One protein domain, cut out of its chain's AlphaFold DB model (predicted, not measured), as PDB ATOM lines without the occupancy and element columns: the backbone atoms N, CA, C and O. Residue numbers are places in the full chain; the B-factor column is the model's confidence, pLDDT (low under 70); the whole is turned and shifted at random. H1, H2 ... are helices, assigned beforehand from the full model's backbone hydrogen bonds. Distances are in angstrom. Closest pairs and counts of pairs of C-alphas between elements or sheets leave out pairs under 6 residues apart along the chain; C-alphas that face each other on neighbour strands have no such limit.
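AT A GLANCE: This is residues 370 to 458 of the 918 residues of the protein "NACHT domain-containing protein" of Fusarium euwallaceae (UniProt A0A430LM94). One long helix, H1, makes the length of the model, and three shorter helices, H2, H3 and H4, pack on one side of it: H3 runs beside H1 at a small angle, H2 crosses H1, and H4 makes a corner with the end of H3 at Ile 432 and Pro 440 and runs from there away from H1, meeting H2 with residues 448 to 451. The last residues of H1 and the first of the link after it, residues 393 to 398, stick out as a tip, and the long link folds back from there to the start of H2. The printed part has 89 residues with four named helices, in the order H1, H2, H3, H4, and no named strand; its class is all helix, with 61 residues in the helices. It is compact, with a radius of gyration of the C-alphas of 12.6 A, and its outline is elongated, spanning 39 by 25 by 19 A.

HOW THE PARTS SIT: Begin with H1, residues 370 to 394, the longest helix. Look first at H3, residues 422 to 432: it touches residues 376 to 387 of H1 alone, and the two run the same way at a shallow tilt of 24 degrees. Their closest C-alphas are those of Val 384 and Thr 429, 6.4 A apart. Then find H2, residues 408 to 418, which touches H1 along residues 373 to 381 alone. The closest C-alphas there are those of Phe 377 and Ala 415, 5.1 A apart, and the two helices run opposite ways at a steep tilt of 62 degrees. H2 also touches H3, where the closest C-alphas, those of Ala 418 and Ile 424, are 5.2 A apart; this is a steep tilt of 53 degrees, opposite ways. Next comes H4, residues 440 to 453. It touches H3, with the C-alphas of Ile 432 and Pro 440 closest at 4.9 A, at a steep tilt of 56 degrees, opposite ways. H4 touches H2 with its residues 448 to 451 alone; the C-alphas of Gln 410 and Leu 448 are the closest, at 7.7 A, and these helices run the same way at a steep tilt of 56 degrees. H1 and H4 only just touch, with 3 pairs of C-alphas within 8 A, between residues 387 to 391 of H1 and residue 440 of H4. The closest of these are the C-alphas of Arg 388 and Pro 440, 7.1 A apart; the helices run opposite ways at a tilt of 37 degrees, only just steep. Of the six touching pairs one is at a shallow tilt, a mostly crossed packing, in which most helix lines stand at steep angles. In H2, H3 and H4 every O i to N i+4 pair is within hydrogen-bond range; in H1 20 of 21 are.

IN THESE COORDINATES: Find C-alpha 370 at (38.226, 4.128, -2.966); from there H1 runs 36.4 A to C-alpha 394 at (10.498, 23.082, 11.188). H2 covers 15.1 A from Pro 408 to Ala 418, and H3 covers 15.3 A from Phe 422 to Ile 432. H4 runs 19.9 A from Pro 440 to C-alpha 453 at (26.732, 20.625, -16.906).

THE WHOLE: The two C-alphas farthest apart, those of Leu 370 and Pro 396, are 39.6 A from each other. The printed part has no cut. Follow residues 395 to 407 for the long link from H1 to H2; residues 393 to 398, of which 393 and 394 belong to H1, stand free. The link from H2 to H3 is tight, and the one from H3 to H4 is short. The mean pLDDT of the printed part is 81.0; look for values under 70 at residue 437 and at residues 450 to 458, of which 450 to 453 belong to H4.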
ATOM      1  N   LEU A 370      39.386   4.941  -3.346       76.25
ATOM      2  CA  LEU A 370      38.226   4.128  -2.966       76.25
ATOM      3  C   LEU A 370      37.910   4.207  -1.463       76.25
ATOM      4  O   LEU A 370      36.743   4.214  -1.084       76.25
ATOM      5  N   HIS A 371      38.930   4.291  -0.603       83.88
ATOM      6  CA  HIS A 371      38.728   4.407   0.845       83.88
ATOM      7  C   HIS A 371      38.229   5.809   1.211       83.88
ATOM      8  O   HIS A 371      37.332   5.959   2.038       83.88
ATOM      9  N   VAL A 372      38.776   6.839   0.559       86.19
ATOM     10  CA  VAL A 372      38.361   8.232   0.774       86.19
ATOM     11  C   VAL A 372      36.928   8.462   0.285       86.19
ATOM     12  O   VAL A 372      36.151   9.104   0.988       86.19
ATOM     13  N   GLU A 373      36.550   7.908  -0.873       85.00
ATOM     14  CA  GLU A 373      35.180   7.966  -1.415       85.00
ATOM     15  C   GLU A 373      34.181   7.268  -0.479       85.00
ATOM     16  O   GLU A 373      33.110   7.814  -0.220       85.00
ATOM     17  N   ALA A 374      34.548   6.119   0.103       86.00
ATOM     18  CA  ALA A 374      33.722   5.428   1.093       86.00
ATOM     19  C   ALA A 374      33.519   6.261   2.374       86.00
ATOM     20  O   ALA A 374      32.388   6.402   2.844       86.00
ATOM     21  N   ASP A 375      34.580   6.872   2.914       91.25
ATOM     22  CA  ASP A 375      34.463   7.757   4.079       91.25
ATOM     23  C   ASP A 375      33.604   9.002   3.770       91.25
ATOM     24  O   ASP A 375      32.788   9.424   4.593       91.25
ATOM     25  N   LEU A 376      33.770   9.598   2.582       89.44
ATOM     26  CA  LEU A 376      32.974  10.741   2.121       89.44
ATOM     27  C   LEU A 376      31.501  10.375   1.965       89.44
ATOM     28  O   LEU A 376      30.640  11.167   2.346       89.44
ATOM     29  N   PHE A 377      31.207   9.182   1.445       91.00
ATOM     30  CA  PHE A 377      29.848   8.668   1.330       91.00
ATOM     31  C   PHE A 377      29.169   8.592   2.699       91.00
ATOM     32  O   PHE A 377      28.070   9.120   2.865       91.00
ATOM     33  N   ILE A 378      29.835   7.996   3.693       92.19
ATOM     34  CA  ILE A 378      29.313   7.881   5.063       92.19
ATOM     35  C   ILE A 378      29.072   9.273   5.664       92.19
ATOM     36  O   ILE A 378      27.995   9.542   6.199       92.19
ATOM     37  N   TYR A 379      30.050  10.176   5.532       93.94
ATOM     38  CA  TYR A 379      29.939  11.557   6.007       93.94
ATOM     39  C   TYR A 379      28.754  12.301   5.368       93.94
ATOM     40  O   TYR A 379      27.918  12.856   6.081       93.94
ATOM     41  N   LEU A 380      28.644  12.282   4.037       92.38
ATOM     42  CA  LEU A 380      27.568  12.949   3.301       92.38
ATOM     43  C   LEU A 380      26.202  12.357   3.643       92.38
ATOM     44  O   LEU A 380      25.254  13.103   3.877       92.38
ATOM     45  N   MET A 381      26.101  11.030   3.719       91.75
ATOM     46  CA  MET A 381      24.865  10.343   4.084       91.75
ATOM     47  C   MET A 381      24.366  10.794   5.464       91.75
ATOM     48  O   MET A 381      23.175  11.061   5.639       91.75
ATOM     49  N   HIS A 382      25.278  10.916   6.432       93.12
ATOM     50  CA  HIS A 382      24.970  11.401   7.774       93.12
ATOM     51  C   HIS A 382      24.521  12.871   7.775       93.12
ATOM     52  O   HIS A 382      23.439  13.183   8.275       93.12
ATOM     53  N   GLU A 383      25.310  13.775   7.189       92.44
ATOM     54  CA  GLU A 383      25.017  15.215   7.202       92.44
ATOM     55  C   GLU A 383      23.723  15.556   6.461       92.44
ATOM     56  O   GLU A 383      22.888  16.313   6.958       92.44
ATOM     57  N   VAL A 384      23.506  14.954   5.291       92.88
ATOM     58  CA  VAL A 384      22.293  15.176   4.497       92.88
ATOM     59  C   VAL A 384      21.059  14.658   5.244       92.88
ATOM     60  O   VAL A 384      20.025  15.328   5.277       92.88
ATOM     61  N   LYS A 385      21.170  13.525   5.948       92.06
ATOM     62  CA  LYS A 385      20.103  13.036   6.830       92.06
ATOM     63  C   LYS A 385      19.800  14.017   7.971       92.06
ATOM     64  O   LYS A 385      18.626  14.266   8.250       92.06
ATOM     65  N   LEU A 386      20.815  14.611   8.602       92.31
ATOM     66  CA  LEU A 386      20.602  15.637   9.631       92.31
ATOM     67  C   LEU A 386      19.891  16.875   9.075       92.31
ATOM     68  O   LEU A 386      18.993  17.412   9.729       92.31
ATOM     69  N   ILE A 387      20.249  17.304   7.862       91.50
ATOM     70  CA  ILE A 387      19.591  18.420   7.172       91.50
ATOM     71  C   ILE A 387      18.109  18.111   6.943       91.50
ATOM     72  O   ILE A 387      17.263  18.934   7.300       91.50
ATOM     73  N   ARG A 388      17.775  16.912   6.440       93.00
ATOM     74  CA  ARG A 388      16.382  16.451   6.289       93.00
ATOM     75  C   ARG A 388      15.621  16.522   7.604       93.00
ATOM     76  O   ARG A 388      14.538  17.099   7.667       93.00
ATOM     77  N   ASP A 389      16.180  15.916   8.648       92.62
ATOM     78  CA  ASP A 389      15.510  15.780   9.937       92.62
ATOM     79  C   ASP A 389      15.284  17.160  10.576       92.62
ATOM     80  O   ASP A 389      14.211  17.436  11.117       92.62
ATOM     81  N   SER A 390      16.263  18.062  10.457       91.00
ATOM     82  CA  SER A 390      16.152  19.464  10.872       91.00
ATOM     83  C   SER A 390      15.096  20.230  10.068       91.00
ATOM     84  O   SER A 390      14.298  20.979  10.638       91.00
ATOM     85  N   PHE A 391      15.050  20.037   8.748       88.12
ATOM     86  CA  PHE A 391      14.071  20.677   7.872       88.12
ATOM     87  C   PHE A 391      12.645  20.225   8.210       88.12
ATOM     88  O   PHE A 391      11.805  21.064   8.548       88.12
ATOM     89  N   ASN A 392      12.401  18.911   8.255       91.62
ATOM     90  CA  ASN A 392      11.094  18.313   8.546       91.62
ATOM     91  C   ASN A 392      10.545  18.708   9.927       91.62
ATOM     92  O   ASN A 392       9.340  18.882  10.084       91.62
ATOM     93  N   ARG A 393      11.407  18.927  10.930       92.00
ATOM     94  CA  ARG A 393      10.979  19.425  12.255       92.00
ATOM     95  C   ARG A 393      10.426  20.848  12.233       92.00
ATOM     96  O   ARG A 393       9.698  21.227  13.144       92.00
ATOM     97  N   THR A 394      10.802  21.644  11.238       85.06
ATOM     98  CA  THR A 394      10.498  23.082  11.188       85.06
ATOM     99  C   THR A 394       9.446  23.461  10.153       85.06
ATOM    100  O   THR A 394       8.967  24.593  10.174       85.06
ATOM    101  N   VAL A 395       9.084  22.542   9.255       81.62
ATOM    102  CA  VAL A 395       8.097  22.784   8.198       81.62
ATOM    103  C   VAL A 395       6.844  21.921   8.402       81.62
ATOM    104  O   VAL A 395       6.923  20.852   9.014       81.62
ATOM    105  N   PRO A 396       5.670  22.355   7.909       80.81
ATOM    106  CA  PRO A 396       4.446  21.563   7.997       80.81
ATOM    107  C   PRO A 396       4.553  20.249   7.209       80.81
ATOM    108  O   PRO A 396       5.302  20.164   6.237       80.81
ATOM    109  N   THR A 397       3.738  19.254   7.567       85.19
ATOM    110  CA  THR A 397       3.786  17.884   7.014       85.19
ATOM    111  C   THR A 397       3.708  17.803   5.488       85.19
ATOM    112  O   THR A 397       4.357  16.952   4.894       85.19
ATOM    113  N   HIS A 398       2.980  18.707   4.829       83.19
ATOM    114  CA  HIS A 398       2.883  18.738   3.362       83.19
ATOM    115  C   HIS A 398       4.184  19.162   2.654       83.19
ATOM    116  O   HIS A 398       4.296  18.988   1.447       83.19
ATOM    117  N   ARG A 399       5.154  19.731   3.384       79.75
ATOM    118  CA  ARG A 399       6.499  20.073   2.889       79.75
ATOM    119  C   ARG A 399       7.574  19.118   3.404       79.75
ATOM    120  O   ARG A 399       8.755  19.413   3.251       79.75
ATOM    121  N   HIS A 400       7.194  18.031   4.075       87.56
ATOM    122  CA  HIS A 400       8.172  17.065   4.563       87.56
ATOM    123  C   HIS A 400       8.862  16.381   3.391       87.56
ATOM    124  O   HIS A 400       8.222  15.923   2.448       87.56
ATOM    125  N   ILE A 401      10.177  16.281   3.500       87.88
ATOM    126  CA  ILE A 401      10.995  15.463   2.618       87.88
ATOM    127  C   ILE A 401      10.841  14.005   3.060       87.88
ATOM    128  O   ILE A 401      10.822  13.718   4.263       87.88
ATOM    129  N   SER A 402      10.731  13.089   2.093       88.25
ATOM    130  CA  SER A 402      10.558  11.653   2.347       88.25
ATOM    131  C   SER A 402      11.639  11.085   3.276       88.25
ATOM    132  O   SER A 402      12.801  11.486   3.229       88.25
ATOM    133  N   LEU A 403      11.269  10.094   4.090       86.50
ATOM    134  CA  LEU A 403      12.217   9.346   4.923       86.50
ATOM    135  C   LEU A 403      13.171   8.466   4.101       86.50
ATOM    136  O   LEU A 403      14.241   8.119   4.603       86.50
ATOM    137  N   ASP A 404      12.819   8.164   2.850       82.44
ATOM    138  CA  ASP A 404      13.674   7.441   1.900       82.44
ATOM    139  C   ASP A 404      14.739   8.350   1.261       82.44
ATOM    140  O   ASP A 404      15.639   7.883   0.566       82.44
ATOM    141  N   TRP A 405      14.652   9.663   1.497       86.12
ATOM    142  CA  TRP A 405      15.690  10.619   1.133       86.12
ATOM    143  C   TRP A 405      16.749  10.688   2.241       86.12
ATOM    144  O   TRP A 405      16.380  10.757   3.417       86.12
ATOM    145  N   PRO A 406      18.050  10.751   1.925       80.56
ATOM    146  CA  PRO A 406      18.625  10.886   0.587       80.56
ATOM    147  C   PRO A 406      18.828   9.556  -0.153       80.56
ATOM    148  O   PRO A 406      19.063   8.511   0.449       80.56
ATOM    149  N   ASN A 407      18.790   9.625  -1.487       85.06
ATOM    150  CA  ASN A 407      19.048   8.485  -2.364       85.06
ATOM    151  C   ASN A 407      20.548   8.107  -2.329       85.06
ATOM    152  O   ASN A 407      21.382   8.953  -2.672       85.06
ATOM    153  N   PRO A 408      20.912   6.848  -2.014       85.75
ATOM    154  CA  PRO A 408      22.305   6.405  -1.987       85.75
ATOM    155  C   PRO A 408      23.080   6.670  -3.286       85.75
ATOM    156  O   PRO A 408      24.242   7.054  -3.235       85.75
ATOM    157  N   LEU A 409      22.455   6.538  -4.461       80.94
ATOM    158  CA  LEU A 409      23.120   6.815  -5.741       80.94
ATOM    159  C   LEU A 409      23.491   8.296  -5.884       80.94
ATOM    160  O   LEU A 409      24.573   8.614  -6.370       80.94
ATOM    161  N   GLN A 410      22.626   9.203  -5.424       83.62
ATOM    162  CA  GLN A 410      22.900  10.642  -5.442       83.62
ATOM    163  C   GLN A 410      24.049  10.994  -4.492       83.62
ATOM    164  O   GLN A 410      24.937  11.761  -4.858       83.62
ATOM    165  N   ILE A 411      24.077  10.385  -3.302       87.62
ATOM    166  CA  ILE A 411      25.175  10.564  -2.344       87.62
ATOM    167  C   ILE A 411      26.492   9.998  -2.887       87.62
ATOM    168  O   ILE A 411      27.530  10.630  -2.714       87.62
ATOM    169  N   ALA A 412      26.466   8.863  -3.592       80.81
ATOM    170  CA  ALA A 412      27.653   8.304  -4.239       80.81
ATOM    171  C   ALA A 412      28.225   9.242  -5.314       80.81
ATOM    172  O   ALA A 412      29.438   9.425  -5.378       80.81
ATOM    173  N   ILE A 413      27.364   9.892  -6.108       77.38
ATOM    174  CA  ILE A 413      27.792  10.913  -7.077       77.38
ATOM    175  C   ILE A 413      28.469  12.080  -6.350       77.38
ATOM    176  O   ILE A 413      29.586  12.443  -6.708       77.38
ATOM    177  N   LEU A 414      27.851  12.620  -5.292       83.06
ATOM    178  CA  LEU A 414      28.450  13.703  -4.503       83.06
ATOM    179  C   LEU A 414      29.788  13.298  -3.865       83.06
ATOM    180  O   LEU A 414      30.733  14.081  -3.883       83.06
ATOM    181  N   ALA A 415      29.881  12.083  -3.316       83.56
ATOM    182  CA  ALA A 415      31.096  11.572  -2.687       83.56
ATOM    183  C   ALA A 415      32.244  11.467  -3.697       83.56
ATOM    184  O   ALA A 415      33.356  11.915  -3.413       83.56
ATOM    185  N   ARG A 416      31.959  10.949  -4.897       80.81
ATOM    186  CA  ARG A 416      32.924  10.886  -5.995       80.81
ATOM    187  C   ARG A 416      33.373  12.275  -6.434       80.81
ATOM    188  O   ARG A 416      34.570  12.498  -6.574       80.81
ATOM    189  N   SER A 417      32.432  13.203  -6.600       77.31
ATOM    190  CA  SER A 417      32.721  14.584  -7.005       77.31
ATOM    191  C   SER A 417      33.459  15.390  -5.939       77.31
ATOM    192  O   SER A 417      34.121  16.360  -6.277       77.31
ATOM    193  N   ALA A 418      33.335  15.030  -4.661       81.25
ATOM    194  CA  ALA A 418      34.066  15.674  -3.576       81.25
ATOM    195  C   ALA A 418      35.446  15.047  -3.328       81.25
ATOM    196  O   ALA A 418      36.268  15.653  -2.644       81.25
ATOM    197  N   SER A 419      35.713  13.836  -3.822       80.88
ATOM    198  CA  SER A 419      36.947  13.103  -3.528       80.88
ATOM    199  C   SER A 419      38.175  13.769  -4.165       80.88
ATOM    200  O   SER A 419      38.128  14.100  -5.349       80.88
ATOM    201  N   PRO A 420      39.294  13.964  -3.430       80.31
ATOM    202  CA  PRO A 420      39.586  13.488  -2.066       80.31
ATOM    203  C   PRO A 420      39.329  14.525  -0.943       80.31
ATOM    204  O   PRO A 420      39.831  14.392   0.178       80.31
ATOM    205  N   LEU A 421      38.595  15.601  -1.224       83.62
ATOM    206  CA  LEU A 421      38.481  16.798  -0.392       83.62
ATOM    207  C   LEU A 421      37.184  16.848   0.440       83.62
ATOM    208  O   LEU A 421      36.119  17.254  -0.022       83.62
ATOM    209  N   PHE A 422      37.297  16.589   1.744       87.06
ATOM    210  CA  PHE A 422      36.184  16.717   2.702       87.06
ATOM    211  C   PHE A 422      35.603  18.132   2.790       87.06
ATOM    212  O   PHE A 422      34.420  18.292   3.083       87.06
ATOM    213  N   ILE A 423      36.403  19.167   2.514       81.56
ATOM    214  CA  ILE A 423      35.906  20.552   2.484       81.56
ATOM    215  C   ILE A 423      34.848  20.771   1.394       81.56
ATOM    216  O   ILE A 423      33.942  21.584   1.582       81.56
ATOM    217  N   ILE A 424      34.929  20.032   0.285       79.00
ATOM    218  CA  ILE A 424      33.960  20.123  -0.810       79.00
ATOM    219  C   ILE A 424      32.649  19.484  -0.375       79.00
ATOM    220  O   ILE A 424      31.611  20.134  -0.454       79.00
ATOM    221  N   ALA A 425      32.705  18.283   0.203       84.81
ATOM    222  CA  ALA A 425      31.533  17.632   0.780       84.81
ATOM    223  C   ALA A 425      30.850  18.511   1.845       84.81
ATOM    224  O   ALA A 425      29.637  18.692   1.806       84.81
ATOM    225  N   ALA A 426      31.622  19.135   2.741       84.69
ATOM    226  CA  ALA A 426      31.093  20.057   3.750       84.69
ATOM    227  C   ALA A 426      30.488  21.343   3.147       84.69
ATOM    228  O   ALA A 426      29.588  21.956   3.720       84.69
ATOM    229  N   THR A 427      30.994  21.787   1.996       78.69
ATOM    230  CA  THR A 427      30.439  22.943   1.281       78.69
ATOM    231  C   THR A 427      29.134  22.566   0.584       78.69
ATOM    232  O   THR A 427      28.158  23.300   0.708       78.69
ATOM    233  N   MET A 428      29.081  21.396  -0.060       81.75
ATOM    234  CA  MET A 428      27.857  20.845  -0.646       81.75
ATOM    235  C   MET A 428      26.757  20.692   0.411       81.75
ATOM    236  O   MET A 428      25.642  21.153   0.189       81.75
ATOM    237  N   THR A 429      27.057  20.127   1.588       86.38
ATOM    238  CA  THR A 429      26.064  19.979   2.670       86.38
ATOM    239  C   THR A 429      25.584  21.326   3.195       86.38
ATOM    240  O   THR A 429      24.394  21.488   3.450       86.38
ATOM    241  N   ARG A 430      26.466  22.330   3.292       83.44
ATOM    242  CA  ARG A 430      26.062  23.694   3.656       83.44
ATOM    243  C   ARG A 430      25.095  24.293   2.637       83.44
ATOM    244  O   ARG A 430      24.109  24.887   3.054       83.44
ATOM    245  N   ILE A 431      25.358  24.116   1.340       76.31
ATOM    246  CA  ILE A 431      24.469  24.595   0.270       76.31
ATOM    247  C   ILE A 431      23.121  23.871   0.341       76.31
ATOM    248  O   ILE A 431      22.105  24.546   0.322       76.31
ATOM    249  N   ILE A 432      23.107  22.541   0.494       84.88
ATOM    250  CA  ILE A 432      21.884  21.717   0.648       84.88
ATOM    251  C   ILE A 432      21.092  22.083   1.917       84.88
ATOM    252  O   ILE A 432      19.887  21.862   2.011       84.88
ATOM    253  N   GLY A 433      21.773  22.592   2.943       82.25
ATOM    254  CA  GLY A 433      21.152  23.048   4.181       82.25
ATOM    255  C   GLY A 433      20.682  24.503   4.154       82.25
ATOM    256  O   GLY A 433      20.039  24.935   5.117       82.25
ATOM    257  N   ASP A 434      21.003  25.273   3.109       76.88
ATOM    258  CA  ASP A 434      20.741  26.709   3.068       76.88
ATOM    259  C   ASP A 434      19.271  26.997   2.756       76.88
ATOM    260  O   ASP A 434      18.814  26.980   1.616       76.88
ATOM    261  N   ARG A 435      18.516  27.358   3.787       75.56
ATOM    262  CA  ARG A 435      17.072  27.589   3.683       75.56
ATOM    263  C   ARG A 435      16.689  28.812   2.845       75.56
ATOM    264  O   ARG A 435      15.512  28.959   2.523       75.56
ATOM    265  N   VAL A 436      17.632  29.699   2.528       70.81
ATOM    266  CA  VAL A 436      17.372  30.899   1.718       70.81
ATOM    267  C   VAL A 436      17.273  30.542   0.234       70.81
ATOM    268  O   VAL A 436      16.478  31.133  -0.494       70.81
ATOM    269  N   LEU A 437      18.054  29.557  -0.214       63.62
ATOM    270  CA  LEU A 437      18.234  29.217  -1.629       63.62
ATOM    271  C   LEU A 437      17.244  28.146  -2.152       63.62
ATOM    272  O   LEU A 437      17.173  27.917  -3.366       63.62
ATOM    273  N   GLY A 438      16.486  27.485  -1.271       72.81
ATOM    274  CA  GLY A 438      15.474  26.483  -1.634       72.81
ATOM    275  C   GLY A 438      15.217  25.450  -0.535       72.81
ATOM    276  O   GLY A 438      15.720  25.582   0.581       72.81
ATOM    277  N   SER A 439      14.413  24.421  -0.831       82.12
ATOM    278  CA  SER A 439      14.364  23.223   0.014       82.12
ATOM    279  C   SER A 439      15.576  22.313  -0.255       82.12
ATOM    280  O   SER A 439      16.147  22.359  -1.349       82.12
ATOM    281  N   PRO A 440      15.984  21.478   0.719       87.62
ATOM    282  CA  PRO A 440      17.150  20.606   0.563       87.62
ATOM    283  C   PRO A 440      17.120  19.684  -0.666       87.62
ATOM    284  O   PRO A 440      18.155  19.431  -1.280       87.62
ATOM    285  N   ASP A 441      15.946  19.186  -1.052       86.94
ATOM    286  CA  ASP A 441      15.746  18.337  -2.230       86.94
ATOM    287  C   ASP A 441      15.892  19.107  -3.553       86.94
ATOM    288  O   ASP A 441      16.542  18.611  -4.481       86.94
ATOM    289  N   ASP A 442      15.386  20.342  -3.619       83.31
ATOM    290  CA  ASP A 442      15.591  21.240  -4.762       83.31
ATOM    291  C   ASP A 442      17.079  21.568  -4.937       83.31
ATOM    292  O   ASP A 442      17.612  21.554  -6.046       83.31
ATOM    293  N   GLN A 443      17.773  21.853  -3.836       82.19
ATOM    294  CA  GLN A 443      19.192  22.206  -3.853       82.19
ATOM    295  C   GLN A 443      20.083  21.034  -4.218       82.19
ATOM    296  O   GLN A 443      20.999  21.197  -5.021       82.19
ATOM    297  N   LEU A 444      19.798  19.848  -3.679       85.00
ATOM    298  CA  LEU A 444      20.486  18.631  -4.086       85.00
ATOM    299  C   LEU A 444      20.311  18.392  -5.591       85.00
ATOM    300  O   LEU A 444      21.280  18.089  -6.282       85.00
ATOM    301  N   SER A 445      19.096  18.577  -6.112       83.06
ATOM    302  CA  SER A 445      18.812  18.413  -7.540       83.06
ATOM    303  C   SER A 445      19.570  19.427  -8.400       83.06
ATOM    304  O   SER A 445      20.128  19.042  -9.425       83.06
ATOM    305  N   LYS A 446      19.659  20.693  -7.963       78.88
ATOM    306  CA  LYS A 446      20.469  21.732  -8.628       78.88
ATOM    307  C   LYS A 446      21.950  21.363  -8.658       78.88
ATOM    308  O   LYS A 446      22.531  21.344  -9.732       78.88
ATOM    309  N   ILE A 447      22.532  20.968  -7.523       77.50
ATOM    310  CA  ILE A 447      23.946  20.557  -7.458       77.50
ATOM    311  C   ILE A 447      24.216  19.379  -8.400       77.50
ATOM    312  O   ILE A 447      25.217  19.371  -9.108       77.50
ATOM    313  N   LEU A 448      23.328  18.384  -8.447       76.12
ATOM    314  CA  LEU A 448      23.480  17.240  -9.352       76.12
ATOM    315  C   LEU A 448      23.351  17.637 -10.834       76.12
ATOM    316  O   LEU A 448      24.007  17.037 -11.685       76.12
ATOM    317  N   GLN A 449      22.541  18.648 -11.158       70.94
ATOM    318  CA  GLN A 449      22.479  19.220 -12.507       70.94
ATOM    319  C   GLN A 449      23.749  20.021 -12.832       70.94
ATOM    320  O   GLN A 449      24.327  19.851 -13.900       70.94
ATOM    321  N   ASP A 450      24.261  20.814 -11.897       66.25
ATOM    322  CA  ASP A 450      25.480  21.602 -12.097       66.25
ATOM    323  C   ASP A 450      26.726  20.709 -12.225       66.25
ATOM    324  O   ASP A 450      27.598  20.970 -13.053       66.25
ATOM    325  N   LEU A 451      26.772  19.587 -11.501       65.00
ATOM    326  CA  LEU A 451      27.799  18.550 -11.662       65.00
ATOM    327  C   LEU A 451      27.736  17.840 -13.019       65.00
ATOM    328  O   LEU A 451      28.743  17.291 -13.456       65.00
ATOM    329  N   THR A 452      26.581  17.827 -13.691       53.75
ATOM    330  CA  THR A 452      26.462  17.241 -15.036       53.75
ATOM    331  C   THR A 452      26.727  18.253 -16.153       53.75
ATOM    332  O   THR A 452      27.045  17.832 -17.263       53.75
ATOM    333  N   VAL A 453      26.646  19.565 -15.879       45.00
ATOM    334  CA  VAL A 453      26.732  20.625 -16.906       45.00
ATOM    335  C   VAL A 453      27.959  21.542 -16.772       45.00
ATOM    336  O   VAL A 453      28.464  21.996 -17.796       45.00
ATOM    337  N   ARG A 454      28.446  21.859 -15.560       44.94
ATOM    338  CA  ARG A 454      29.446  22.933 -15.342       44.94
ATOM    339  C   ARG A 454      30.627  22.607 -14.423       44.94
ATOM    340  O   ARG A 454      31.559  23.400 -14.405       44.94
ATOM    341  N   ASN A 455      30.634  21.490 -13.690       50.88
ATOM    342  CA  ASN A 455      31.682  21.152 -12.699       50.88
ATOM    343  C   ASN A 455      31.961  22.243 -11.630       50.88
ATOM    344  O   ASN A 455      32.928  22.127 -10.885       50.88
ATOM    345  N   ASP A 456      31.122  23.273 -11.493       47.62
ATOM    346  CA  ASP A 456      31.447  24.456 -10.688       47.62
ATOM    347  C   ASP A 456      30.712  24.444  -9.336       47.62
ATOM    348  O   ASP A 456      29.499  24.635  -9.257       47.62
ATOM    349  N   ILE A 457      31.447  24.188  -8.249       50.28
ATOM    350  CA  ILE A 457      30.955  24.278  -6.861       50.28
ATOM    351  C   ILE A 457      32.042  24.975  -6.032       50.28
ATOM    352  O   ILE A 457      32.834  24.316  -5.357       50.28
ATOM    353  N   GLY A 458      32.150  26.307  -6.127       47.97
ATOM    354  CA  GLY A 458      33.416  26.962  -5.774       47.97
ATOM    355  C   GLY A 458      33.442  28.214  -4.898       47.97
ATOM    356  O   GLY A 458      34.544  28.650  -4.601       47.97
TER     357      GLY A 458